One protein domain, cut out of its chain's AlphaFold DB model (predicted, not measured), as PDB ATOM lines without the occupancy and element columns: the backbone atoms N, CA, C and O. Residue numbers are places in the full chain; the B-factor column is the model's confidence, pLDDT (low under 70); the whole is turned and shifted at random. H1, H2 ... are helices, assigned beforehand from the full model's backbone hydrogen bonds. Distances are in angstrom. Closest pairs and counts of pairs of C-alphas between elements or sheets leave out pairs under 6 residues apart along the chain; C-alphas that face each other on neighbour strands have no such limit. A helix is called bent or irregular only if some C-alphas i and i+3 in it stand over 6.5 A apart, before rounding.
ATOM      1  N   ASP A 103    -102.962  33.483  45.438       80.90
ATOM      2  CA  ASP A 103    -102.674  34.897  45.241       80.90
ATOM      3  C   ASP A 103    -101.165  35.185  45.343       80.90
ATOM      4  O   ASP A 103    -100.507  34.823  46.317       80.90
ATOM      5  N   CYS A 104    -100.593  35.890  44.365       86.76
ATOM      6  CA  CYS A 104     -99.234  36.409  44.502       86.76
ATOM      7  C   CYS A 104     -99.262  37.726  45.299       86.76
ATOM      8  O   CYS A 104    -100.070  38.611  45.007       86.76
ATOM      9  N   GLY A 105     -98.328  37.925  46.238       87.30
ATOM     10  CA  GLY A 105     -98.193  39.199  46.975       87.30
ATOM     11  C   GLY A 105     -97.947  40.421  46.070       87.30
ATOM     12  O   GLY A 105     -98.176  41.567  46.458       87.30
ATOM     13  N   HIS A 106     -97.542  40.183  44.818       89.77
ATOM     14  CA  HIS A 106     -97.371  41.211  43.794       89.77
ATOM     15  C   HIS A 106     -98.689  41.789  43.280       89.77
ATOM     16  O   HIS A 106     -98.706  42.902  42.772       89.77
ATOM     17  N   TRP A 107     -99.797  41.051  43.355       89.47
ATOM     18  CA  TRP A 107    -101.052  41.516  42.770       89.47
ATOM     19  C   TRP A 107    -101.575  42.768  43.475       89.47
ATOM     20  O   TRP A 107    -101.853  43.766  42.810       89.47
ATOM     21  N   ALA A 108    -101.614  42.729  44.810       88.37
ATOM     22  CA  ALA A 108    -102.031  43.859  45.633       88.37
ATOM     23  C   ALA A 108    -101.000  44.998  45.592       88.37
ATOM     24  O   ALA A 108    -101.362  46.143  45.345       88.37
ATOM     25  N   SER A 109     -99.710  44.682  45.759       90.04
ATOM     26  CA  SER A 109     -98.643  45.698  45.782       90.04
ATOM     27  C   SER A 109     -98.440  46.416  44.445       90.04
ATOM     28  O   SER A 109     -98.030  47.573  44.439       90.04
ATOM     29  N   ARG A 110     -98.740  45.765  43.313       90.29
ATOM     30  CA  ARG A 110     -98.636  46.359  41.968       90.29
ATOM     31  C   ARG A 110     -99.967  46.869  41.417       90.29
ATOM     32  O   ARG A 110    -100.005  47.209  40.242       90.29
ATOM     33  N   GLY A 111    -101.060  46.833  42.186       91.51
ATOM     34  CA  GLY A 111    -102.388  47.270  41.731       91.51
ATOM     35  C   GLY A 111    -102.865  46.604  40.433       91.51
ATOM     36  O   GLY A 111    -103.459  47.263  39.585       91.51
ATOM     37  N   CYS A 112    -102.548  45.323  40.212       90.46
ATOM     38  CA  CYS A 112    -102.740  44.689  38.905       90.46
ATOM     39  C   CYS A 112    -104.226  44.569  38.525       90.46
ATOM     40  O   CYS A 112    -104.978  43.848  39.176       90.46
ATOM     41  N   SER A 113    -104.633  45.193  37.415       87.96
ATOM     42  CA  SER A 113    -106.031  45.179  36.955       87.96
ATOM     43  C   SER A 113    -106.443  43.903  36.215       87.96
ATOM     44  O   SER A 113    -107.630  43.632  36.068       87.96
ATOM     45  N   MET A 114    -105.483  43.098  35.752       77.71
ATOM     46  CA  MET A 114    -105.752  41.822  35.089       77.71
ATOM     47  C   MET A 114    -105.587  40.661  36.070       77.71
ATOM     48  O   MET A 114    -104.466  40.329  36.451       77.71
ATOM     49  N   THR A 115    -106.696  40.026  36.444       65.91
ATOM     50  CA  THR A 115    -106.732  38.748  37.171       65.91
ATOM     51  C   THR A 115    -107.224  37.651  36.240       65.91
ATOM     52  O   THR A 115    -108.409  37.597  35.920       65.91
ATOM     53  N   SER A 116    -106.333  36.762  35.805       64.45
ATOM     54  CA  SER A 116    -106.746  35.458  35.276       64.45
ATOM     55  C   SER A 116    -106.585  34.435  36.394       64.45
ATOM     56  O   SER A 116    -105.473  34.104  36.806       64.45
ATOM     57  N   GLY A 117    -107.722  33.994  36.931       70.84
ATOM     58  CA  GLY A 117    -107.773  33.115  38.088       70.84
ATOM     59  C   GLY A 117    -107.355  33.818  39.388       70.84
ATOM     60  O   GLY A 117    -107.575  35.022  39.540       70.84
ATOM     61  N   PRO A 118    -106.805  33.074  40.353       73.58
ATOM     62  CA  PRO A 118    -106.474  33.620  41.662       73.58
ATOM     63  C   PRO A 118    -105.437  34.736  41.528       73.58
ATOM     64  O   PRO A 118    -104.690  34.739  40.551       73.58
ATOM     65  N   ARG A 119    -105.425  35.704  42.450       85.57
ATOM     66  CA  ARG A 119    -104.855  37.057  42.299       85.57
ATOM     67  C   ARG A 119    -103.365  37.050  41.921       85.57
ATOM     68  O   ARG A 119    -102.476  37.282  42.739       85.57
ATOM     69  N   ARG A 120    -103.075  36.795  40.647       86.25
ATOM     70  CA  ARG A 120    -101.745  36.758  40.040       86.25
ATOM     71  C   ARG A 120    -101.568  37.998  39.180       86.25
ATOM     72  O   ARG A 120    -102.424  38.320  38.364       86.25
ATOM     73  N   CYS A 121    -100.462  38.713  39.369       90.33
ATOM     74  CA  CYS A 121    -100.155  39.889  38.563       90.33
ATOM     75  C   CYS A 121     -99.655  39.500  37.161       90.33
ATOM     76  O   CYS A 121     -99.200  38.373  36.953       90.33
ATOM     77  N   CYS A 122     -99.655  40.451  36.219       90.12
ATOM     78  CA  CYS A 122     -99.175  40.233  34.846       90.12
ATOM     79  C   CYS A 122     -97.762  39.624  34.797       90.12
ATOM     80  O   CYS A 122     -97.507  38.728  34.001       90.12
ATOM     81  N   SER A 123     -96.864  40.051  35.692       87.61
ATOM     82  CA  SER A 123     -95.494  39.528  35.750       87.61
ATOM     83  C   SER A 123     -95.388  38.113  36.318       87.61
ATOM     84  O   SER A 123     -94.440  37.415  35.982       87.61
ATOM     85  N   CYS A 124     -96.306  37.694  37.192       86.64
ATOM     86  CA  CYS A 124     -96.326  36.328  37.730       86.64
ATOM     87  C   CYS A 124     -97.034  35.350  36.790       86.64
ATOM     88  O   CYS A 124     -96.777  34.150  36.842       86.64
ATOM     89  N   LEU A 125     -97.948  35.854  35.958       87.73
ATOM     90  CA  LEU A 125     -98.579  35.087  34.887       87.73
ATOM     91  C   LEU A 125     -97.631  34.877  33.701       87.73
ATOM     92  O   LEU A 125     -97.742  33.883  32.987       87.73
ATOM     93  N   ASP A 126     -96.686  35.791  33.505       86.78
ATOM     94  CA  ASP A 126     -95.709  35.728  32.430       86.78
ATOM     95  C   ASP A 126     -94.594  34.700  32.698       86.78
ATOM     96  O   ASP A 126     -93.564  35.010  33.294       86.78
ATOM     97  N   ARG A 127     -94.804  33.469  32.219       82.96
ATOM     98  CA  ARG A 127     -93.843  32.349  32.298       82.96
ATOM     99  C   ARG A 127     -92.792  32.331  31.180       82.96
ATOM    100  O   ARG A 127     -92.047  31.363  31.065       82.96
ATOM    101  N   ARG A 128     -92.761  33.343  30.310       81.56
ATOM    102  CA  ARG A 128     -91.831  33.385  29.171       81.56
ATOM    103  C   ARG A 128     -90.391  33.580  29.657       81.56
ATOM    104  O   ARG A 128     -90.154  34.299  30.625       81.56
ATOM    105  N   GLU A 129     -89.439  32.946  28.974       77.34
ATOM    106  CA  GLU A 129     -88.019  32.976  29.346       77.34
ATOM    107  C   GLU A 129     -87.449  34.405  29.314       77.34
ATOM    108  O   GLU A 129     -87.722  35.191  28.399       77.34
ATOM    109  N   HIS A 130     -86.655  34.750  30.334       72.13
ATOM    110  CA  HIS A 130     -86.079  36.081  30.480       72.13
ATOM    111  C   HIS A 130     -84.774  36.201  29.696       72.13
ATOM    112  O   HIS A 130     -83.740  35.650  30.072       72.13
ATOM    113  N   ARG A 131     -84.818  36.968  28.611       73.31
ATOM    114  CA  ARG A 131     -83.658  37.283  27.782       73.31
ATOM    115  C   ARG A 131     -82.929  38.516  28.356       73.31
ATOM    116  O   ARG A 131     -83.608  39.442  28.808       73.31
ATOM    117  N   PRO A 132     -81.580  38.559  28.399       73.99
ATOM    118  CA  PRO A 132     -80.838  39.662  29.031       73.99
ATOM    119  C   PRO A 132     -81.087  41.029  28.370       73.99
ATOM    120  O   PRO A 132     -80.905  42.061  29.005       73.99
ATOM    121  N   ASP A 133     -81.558  41.043  27.124       72.69
ATOM    122  CA  ASP A 133     -81.976  42.222  26.362       72.69
ATOM    123  C   ASP A 133     -83.391  42.737  26.714       72.69
ATOM    124  O   ASP A 133     -83.831  43.746  26.161       72.69
ATOM    125  N   GLY A 134     -84.121  42.079  27.628       70.33
ATOM    126  CA  GLY A 134     -85.454  42.509  28.090       70.33
ATOM    127  C   GLY A 134     -86.576  42.338  27.054       70.33
ATOM    128  O   GLY A 134     -87.679  42.880  27.211       70.33
ATOM    129  N   ARG A 135     -86.301  41.595  25.979       72.27
ATOM    130  CA  ARG A 135     -87.222  41.292  24.880       72.27
ATOM    131  C   ARG A 135     -87.578  39.812  24.921       72.27
ATOM    132  O   ARG A 135     -86.730  38.980  25.237       72.27
ATOM    133  N   TYR A 136     -88.824  39.469  24.610       67.76
ATOM    134  CA  TYR A 136     -89.188  38.057  24.525       67.76
ATOM    135  C   TYR A 136     -88.526  37.403  23.307       67.76
ATOM    136  O   TYR A 136     -88.497  38.017  22.235       67.76
ATOM    137  N   PRO A 137     -88.043  36.152  23.419       62.74
ATOM    138  CA  PRO A 137     -87.883  35.317  22.242       62.74
ATOM    139  C   PRO A 137     -89.260  35.165  21.575       62.74
ATOM    140  O   PRO A 137     -90.272  34.942  22.237       62.74
ATOM    141  N   VAL A 138     -89.278  35.398  20.267       62.14
ATOM    142  CA  VAL A 138     -90.454  35.493  19.394       62.14
ATOM    143  C   VAL A 138     -91.476  34.385  19.692       62.14
ATOM    144  O   VAL A 138     -91.177  33.209  19.510       62.14
ATOM    145  N   TYR A 139     -92.695  34.757  20.102       52.47
ATOM    146  CA  TYR A 139     -93.849  33.870  19.940       52.47
ATOM    147  C   TYR A 139     -94.259  33.921  18.469       52.47
ATOM    148  O   TYR A 139     -94.621  34.982  17.963       52.47
ATOM    149  N   VAL A 140     -94.161  32.781  17.789       47.00
ATOM    150  CA  VAL A 140     -94.645  32.604  16.419       47.00
ATOM    151  C   VAL A 140     -96.154  32.395  16.507       47.00
ATOM    152  O   VAL A 140     -96.621  31.292  16.767       47.00
ATOM    153  N   ASP A 141     -96.930  33.454  16.299       56.25
ATOM    154  CA  ASP A 141     -98.392  33.414  16.134       56.25
ATOM    155  C   ASP A 141     -98.824  32.841  14.767       56.25
ATOM    156  O   ASP A 141     -99.969  32.986  14.350       56.25
ATOM    157  N   GLY A 142     -97.903  32.204  14.037       50.98
ATOM    158  CA  GLY A 142     -98.135  31.713  12.681       50.98
ATOM    159  C   GLY A 142     -98.330  32.821  11.638       50.98
ATOM    160  O   GLY A 142     -98.544  32.495  10.474       50.98
ATOM    161  N   MET A 143     -98.232  34.107  12.008       48.75
ATOM    162  CA  MET A 143     -98.540  35.248  11.129       48.75
ATOM    163  C   MET A 143     -97.338  36.153  10.795       48.75
ATOM    164  O   MET A 143     -97.495  37.176  10.127       48.75
ATOM    165  N   GLY A 144     -96.121  35.723  11.138       41.24
ATOM    166  CA  GLY A 144     -94.866  36.264  10.603       41.24
ATOM    167  C   GLY A 144     -94.241  37.397  11.426       41.24
ATOM    168  O   GLY A 144     -94.846  38.445  11.623       41.24
ATOM    169  N   ASP A 145     -92.997  37.170  11.865       46.09
ATOM    170  CA  ASP A 145     -91.869  38.069  12.202       46.09
ATOM    171  C   ASP A 145     -92.079  39.489  12.778       46.09
ATOM    172  O   ASP A 145     -91.124  40.268  12.845       46.09
ATOM    173  N   ARG A 146     -93.262  39.890  13.250       51.52
ATOM    174  CA  ARG A 146     -93.485  41.294  13.644       51.52
ATOM    175  C   ARG A 146     -93.029  41.692  15.046       51.52
ATOM    176  O   ARG A 146     -93.080  42.882  15.343       51.52
ATOM    177  N   PHE A 147     -92.510  40.796  15.890       52.30
ATOM    178  CA  PHE A 147     -92.241  41.150  17.293       52.30
ATOM    179  C   PHE A 147     -90.894  40.662  17.853       52.30
ATOM    180  O   PHE A 147     -90.832  39.977  18.866       52.30
ATOM    181  N   GLY A 148     -89.794  41.111  17.239       55.04
ATOM    182  CA  GLY A 148     -88.475  41.224  17.893       55.04
ATOM    183  C   GLY A 148     -88.254  42.570  18.614       55.04
ATOM    184  O   GLY A 148     -87.173  42.839  19.144       55.04
ATOM    185  N   SER A 149     -89.256  43.454  18.605       61.10
ATOM    186  CA  SER A 149     -89.197  44.802  19.193       61.10
ATOM    187  C   SER A 149     -90.066  44.982  20.433       61.10
ATOM    188  O   SER A 149     -89.984  46.025  21.077       61.10
ATOM    189  N   THR A 150     -90.908  44.010  20.775       65.98
ATOM    190  CA  THR A 150     -91.848  44.169  21.884       65.98
ATOM    191  C   THR A 150     -91.148  43.865  23.195       65.98
ATOM    192  O   THR A 150     -90.737  42.736  23.464       65.98
ATOM    193  N   THR A 151     -90.999  44.894  24.020       74.77
ATOM    194  CA  THR A 151     -90.489  44.747  25.383       74.77
ATOM    195  C   THR A 151     -91.408  43.845  26.194       74.77
ATOM    196  O   THR A 151     -92.628  43.899  26.010       74.77
ATOM    197  N   ARG A 152     -90.840  43.101  27.146       76.24
ATOM    198  CA  ARG A 152     -91.557  42.195  28.056       76.24
ATOM    199  C   ARG A 152     -92.914  42.740  28.548       76.24
ATOM    200  O   ARG A 152     -93.965  42.111  28.481       76.24
ATOM    201  N   TRP A 153     -92.890  43.991  28.972       80.42
ATOM    202  CA  TRP A 153     -93.973  44.703  29.648       80.42
ATOM    203  C   TRP A 153     -95.048  45.260  28.711       80.42
ATOM    204  O   TRP A 153     -96.034  45.809  29.195       80.42
ATOM    205  N   ALA A 154     -94.908  45.158  27.384       81.61
ATOM    206  CA  ALA A 154     -95.841  45.805  26.454       81.61
ATOM    207  C   ALA A 154     -97.298  45.346  26.645       81.61
ATOM    208  O   ALA A 154     -98.221  46.136  26.436       81.61
ATOM    209  N   HIS A 155     -97.491  44.109  27.113       81.90
ATOM    210  CA  HIS A 155     -98.796  43.489  27.363       81.90
ATOM    211  C   HIS A 155     -99.219  43.492  28.838       81.90
ATOM    212  O   HIS A 155    -100.235  42.898  29.183       81.90
ATOM    213  N   TYR A 156     -98.437  44.103  29.730       89.23
ATOM    214  CA  TYR A 156     -98.821  44.200  31.138       89.23
ATOM    215  C   TYR A 156     -99.927  45.245  31.301       89.23
ATOM    216  O   TYR A 156    -100.045  46.165  30.495       89.23
ATOM    217  N   CYS A 157    -100.728  45.150  32.359       90.82
ATOM    218  CA  CYS A 157    -101.597  46.262  32.731       90.82
ATOM    219  C   CYS A 157    -100.761  47.498  33.115       90.82
ATOM    220  O   CYS A 157     -99.625  47.356  33.575       90.82
ATOM    221  N   THR A 158    -101.322  48.699  32.951       91.52
ATOM    222  CA  THR A 158    -100.667  49.983  33.268       91.52
ATOM    223  C   THR A 158     -99.912  49.987  34.604       91.52
ATOM    224  O   THR A 158     -98.716  50.275  34.586       91.52
ATOM    225  N   PRO A 159    -100.501  49.560  35.736       92.68
ATOM    226  CA  PRO A 159     -99.799  49.629  37.017       92.68
ATOM    227  C   PRO A 159     -98.669  48.585  37.136       92.68
ATOM    228  O   PRO A 159     -97.619  48.857  37.715       92.68
ATOM    229  N   CYS A 160     -98.785  47.423  36.477       90.86
ATOM    230  CA  CYS A 160     -97.655  46.494  36.346       90.86
ATOM    231  C   CYS A 160     -96.544  47.039  35.434       90.86
ATOM    232  O   CYS A 160     -95.375  46.757  35.692       90.86
ATOM    233  N   LYS A 161     -96.876  47.801  34.379       89.95
ATOM    234  CA  LYS A 161     -95.870  48.466  33.528       89.95
ATOM    235  C   LYS A 161     -95.093  49.514  34.314       89.95
ATOM    236  O   LYS A 161     -93.871  49.556  34.216       89.95
ATOM    237  N   GLU A 162     -95.791  50.339  35.088       89.72
ATOM    238  CA  GLU A 162     -95.188  51.383  35.921       89.72
ATOM    239  C   GLU A 162     -94.284  50.790  36.999       89.72
ATOM    240  O   GLU A 162     -93.159  51.257  37.168       89.72
ATOM    241  N   TYR A 163     -94.721  49.707  37.649       90.62
ATOM    242  CA  TYR A 163     -93.899  49.002  38.629       90.62
ATOM    243  C   TYR A 163     -92.592  48.478  38.022       90.62
ATOM    244  O   TYR A 163     -91.525  48.661  38.598       90.62
ATOM    245  N   GLU A 164     -92.645  47.855  36.841       87.54
ATOM    246  CA  GLU A 164     -91.440  47.356  36.163       87.54
ATOM    247  C   GLU A 164     -90.548  48.490  35.652       87.54
ATOM    248  O   GLU A 164     -89.325  48.390  35.718       87.54
ATOM    249  N   ARG A 165     -91.131  49.606  35.198       84.48
ATOM    250  CA  ARG A 165     -90.373  50.810  34.837       84.48
ATOM    251  C   ARG A 165     -89.645  51.388  36.058       84.48
ATOM    252  O   ARG A 165     -88.463  51.713  35.960       84.48
ATOM    253  N   ALA A 166     -90.311  51.458  37.210       86.72
ATOM    254  CA  ALA A 166     -89.707  51.894  38.468       86.72
ATOM    255  C   ALA A 166     -88.622  50.917  38.956       86.72
ATOM    256  O   ALA A 166     -87.552  51.351  39.380       86.72
ATOM    257  N   ALA A 167     -88.851  49.606  38.832       85.78
ATOM    258  CA  ALA A 167     -87.882  48.570  39.193       85.78
ATOM    259  C   ALA A 167     -86.660  48.530  38.256       85.78
ATOM    260  O   ALA A 167     -85.554  48.221  38.695       85.78
ATOM    261  N   ALA A 168     -86.833  48.838  36.968       78.35
ATOM    262  CA  ALA A 168     -85.728  48.984  36.023       78.35
ATOM    263  C   ALA A 168     -84.903  50.243  36.326       78.35
ATOM    264  O   ALA A 168     -83.672  50.181  36.327       78.35
ATOM    265  N   SER A 169     -85.582  51.349  36.655       81.87
ATOM    266  CA  SER A 169     -84.949  52.599  37.089       81.87
ATOM    267  C   SER A 169     -84.114  52.399  38.361       81.87
ATOM    268  O   SER A 169     -82.957  52.810  38.409       81.87
ATOM    269  N   SER A 170     -84.637  51.671  39.356       84.31
ATOM    270  CA  SER A 170     -83.908  51.408  40.606       84.31
ATOM    271  C   SER A 170     -82.709  50.465  40.446       84.31
ATOM    272  O   SER A 170     -81.771  50.540  41.234       84.31
ATOM    273  N   LYS A 171     -82.696  49.610  39.415       82.23
ATOM    274  CA  LYS A 171     -81.571  48.710  39.095       82.23
ATOM    275  C   LYS A 171     -80.503  49.346  38.200       82.23
ATOM    276  O   LYS A 171     -79.541  48.669  37.847       82.23
ATOM    277  N   GLY A 172     -80.679  50.602  37.781       77.91
ATOM    278  CA  GLY A 172     -79.784  51.257  36.819       77.91
ATOM    279  C   GLY A 172     -79.815  50.629  35.420       77.91
ATOM    280  O   GLY A 172     -78.982  50.947  34.575       77.91
ATOM    281  N   THR A 173     -80.768  49.734  35.148       67.53
ATOM    282  CA  THR A 173     -80.956  49.155  33.818       67.53
ATOM    283  C   THR A 173     -81.809  50.112  33.003       67.53
ATOM    284  O   THR A 173     -82.982  50.318  33.320       67.53
ATOM    285  N   THR A 174     -81.237  50.703  31.952       64.53
ATOM    286  CA  THR A 174     -81.972  51.567  31.020       64.53
ATOM    287  C   THR A 174     -83.201  50.838  30.492       64.53
ATOM    288  O   THR A 174     -83.096  49.827  29.796       64.53
ATOM    289  N   TYR A 175     -84.377  51.358  30.837       60.72
ATOM    290  CA  TYR A 175     -85.656  50.869  30.348       60.72
ATOM    291  C   TYR A 175     -85.705  51.051  28.824       60.72
ATOM    292  O   TYR A 175     -85.887  52.155  28.319       60.72
ATOM    293  N   VAL A 176     -85.542  49.957  28.072       62.36
ATOM    294  CA  VAL A 176     -85.488  49.947  26.591       62.36
ATOM    295  C   VAL A 176     -86.834  50.345  25.945       62.36
ATOM    296  O   VAL A 176     -86.948  50.398  24.726       62.36
ATOM    297  N   GLY A 177     -87.870  50.637  26.741       59.83
ATOM    298  CA  GLY A 177     -89.209  50.983  26.260       59.83
ATOM    299  C   GLY A 177     -89.399  52.428  25.791       59.83
ATOM    300  O   GLY A 177     -90.388  52.676  25.111       59.83
ATOM    301  N   ASP A 178     -88.472  53.346  26.093       56.63
ATOM    302  CA  ASP A 178     -88.579  54.763  25.688       56.63
ATOM    303  C   ASP A 178     -87.525  55.182  24.644       56.63
ATOM    304  O   ASP A 178     -87.471  56.342  24.231       56.63
ATOM    305  N   ALA A 179     -86.708  54.241  24.152       56.11
ATOM    306  CA  ALA A 179     -85.925  54.475  22.947       56.11
ATOM    307  C   ALA A 179     -86.912  54.578  21.779       56.11
ATOM    308  O   ALA A 179     -87.417  53.565  21.290       56.11
ATOM    309  N   GLY A 180     -87.225  55.815  21.382       62.42
ATOM    310  CA  GLY A 180     -88.061  56.103  20.226       62.42
ATOM    311  C   GLY A 180     -87.638  55.262  19.015       62.42
ATOM    312  O   GLY A 180     -86.485  54.820  18.939       62.42
ATOM    313  N   PRO A 181     -88.563  54.996  18.076       61.39
ATOM    314  CA  PRO A 181     -88.280  54.164  16.916       61.39
ATOM    315  C   PRO A 181     -86.960  54.618  16.279       61.39
ATOM    316  O   PRO A 181     -86.791  55.823  16.071       61.39
TER     317      PRO A 181
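AT A GLANCE: This is residues 103 to 181 of the 498 residues of an uncharacterized protein of Sporothrix schenckii (strain ATCC 58251 / de Perez 2211183) (UniProt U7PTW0). This model has little regular structure: it is mostly long loops with one longer helix, H4, which touches the short helix H3 with residues 160 to 164 alone, while the short helices H1 and H2 lie near H4 without clearly touching it, and loop residues 140 to 145 stick out. You see 79 printed residues, four named helices, no named strand; the class is all helix, with 26 residues in named elements. The whole is compact, radius of gyration of the C-alphas 13.4 A, spanning 35 by 33 by 19 A.

IN THESE COORDINATES: Find C-alpha 105 at (-98.193, 39.199, 46.975), where H1, residues 105 to 109, begins. H2 is residues 122 to 125; H3, residues 152 to 155, is irregular, C-alphas 152 and 155 being 7.4 A apart. H4, residues 158 to 170, runs 18.4 A to C-alpha 170 at (-83.908, 51.408, 40.606).

HOW THE PARTS SIT: H1 and H2 are close but not clearly touching, closest C-alphas His 106 and Cys 124, 7.9 A. H3 touches residues 160 to 164 of H4 alone, closest C-alphas Trp 153 and Lys 161, 5.7 A. In H4 every O i to N i+4 pair is within hydrogen-bond range; in H1 0 of 1, and 0 of 2 O i to N i+3 pairs; H2 and H3 are too short for an i+4 pair.

THE WHOLE: The farthest C-alphas, Asp 103 and Pro 181, are 37.2 A apart, without a cut. Links H1 to H2 and H2 to H3 are long. Residues 115 to 116, 136 to 150 and 173 to 181 have pLDDT under 70.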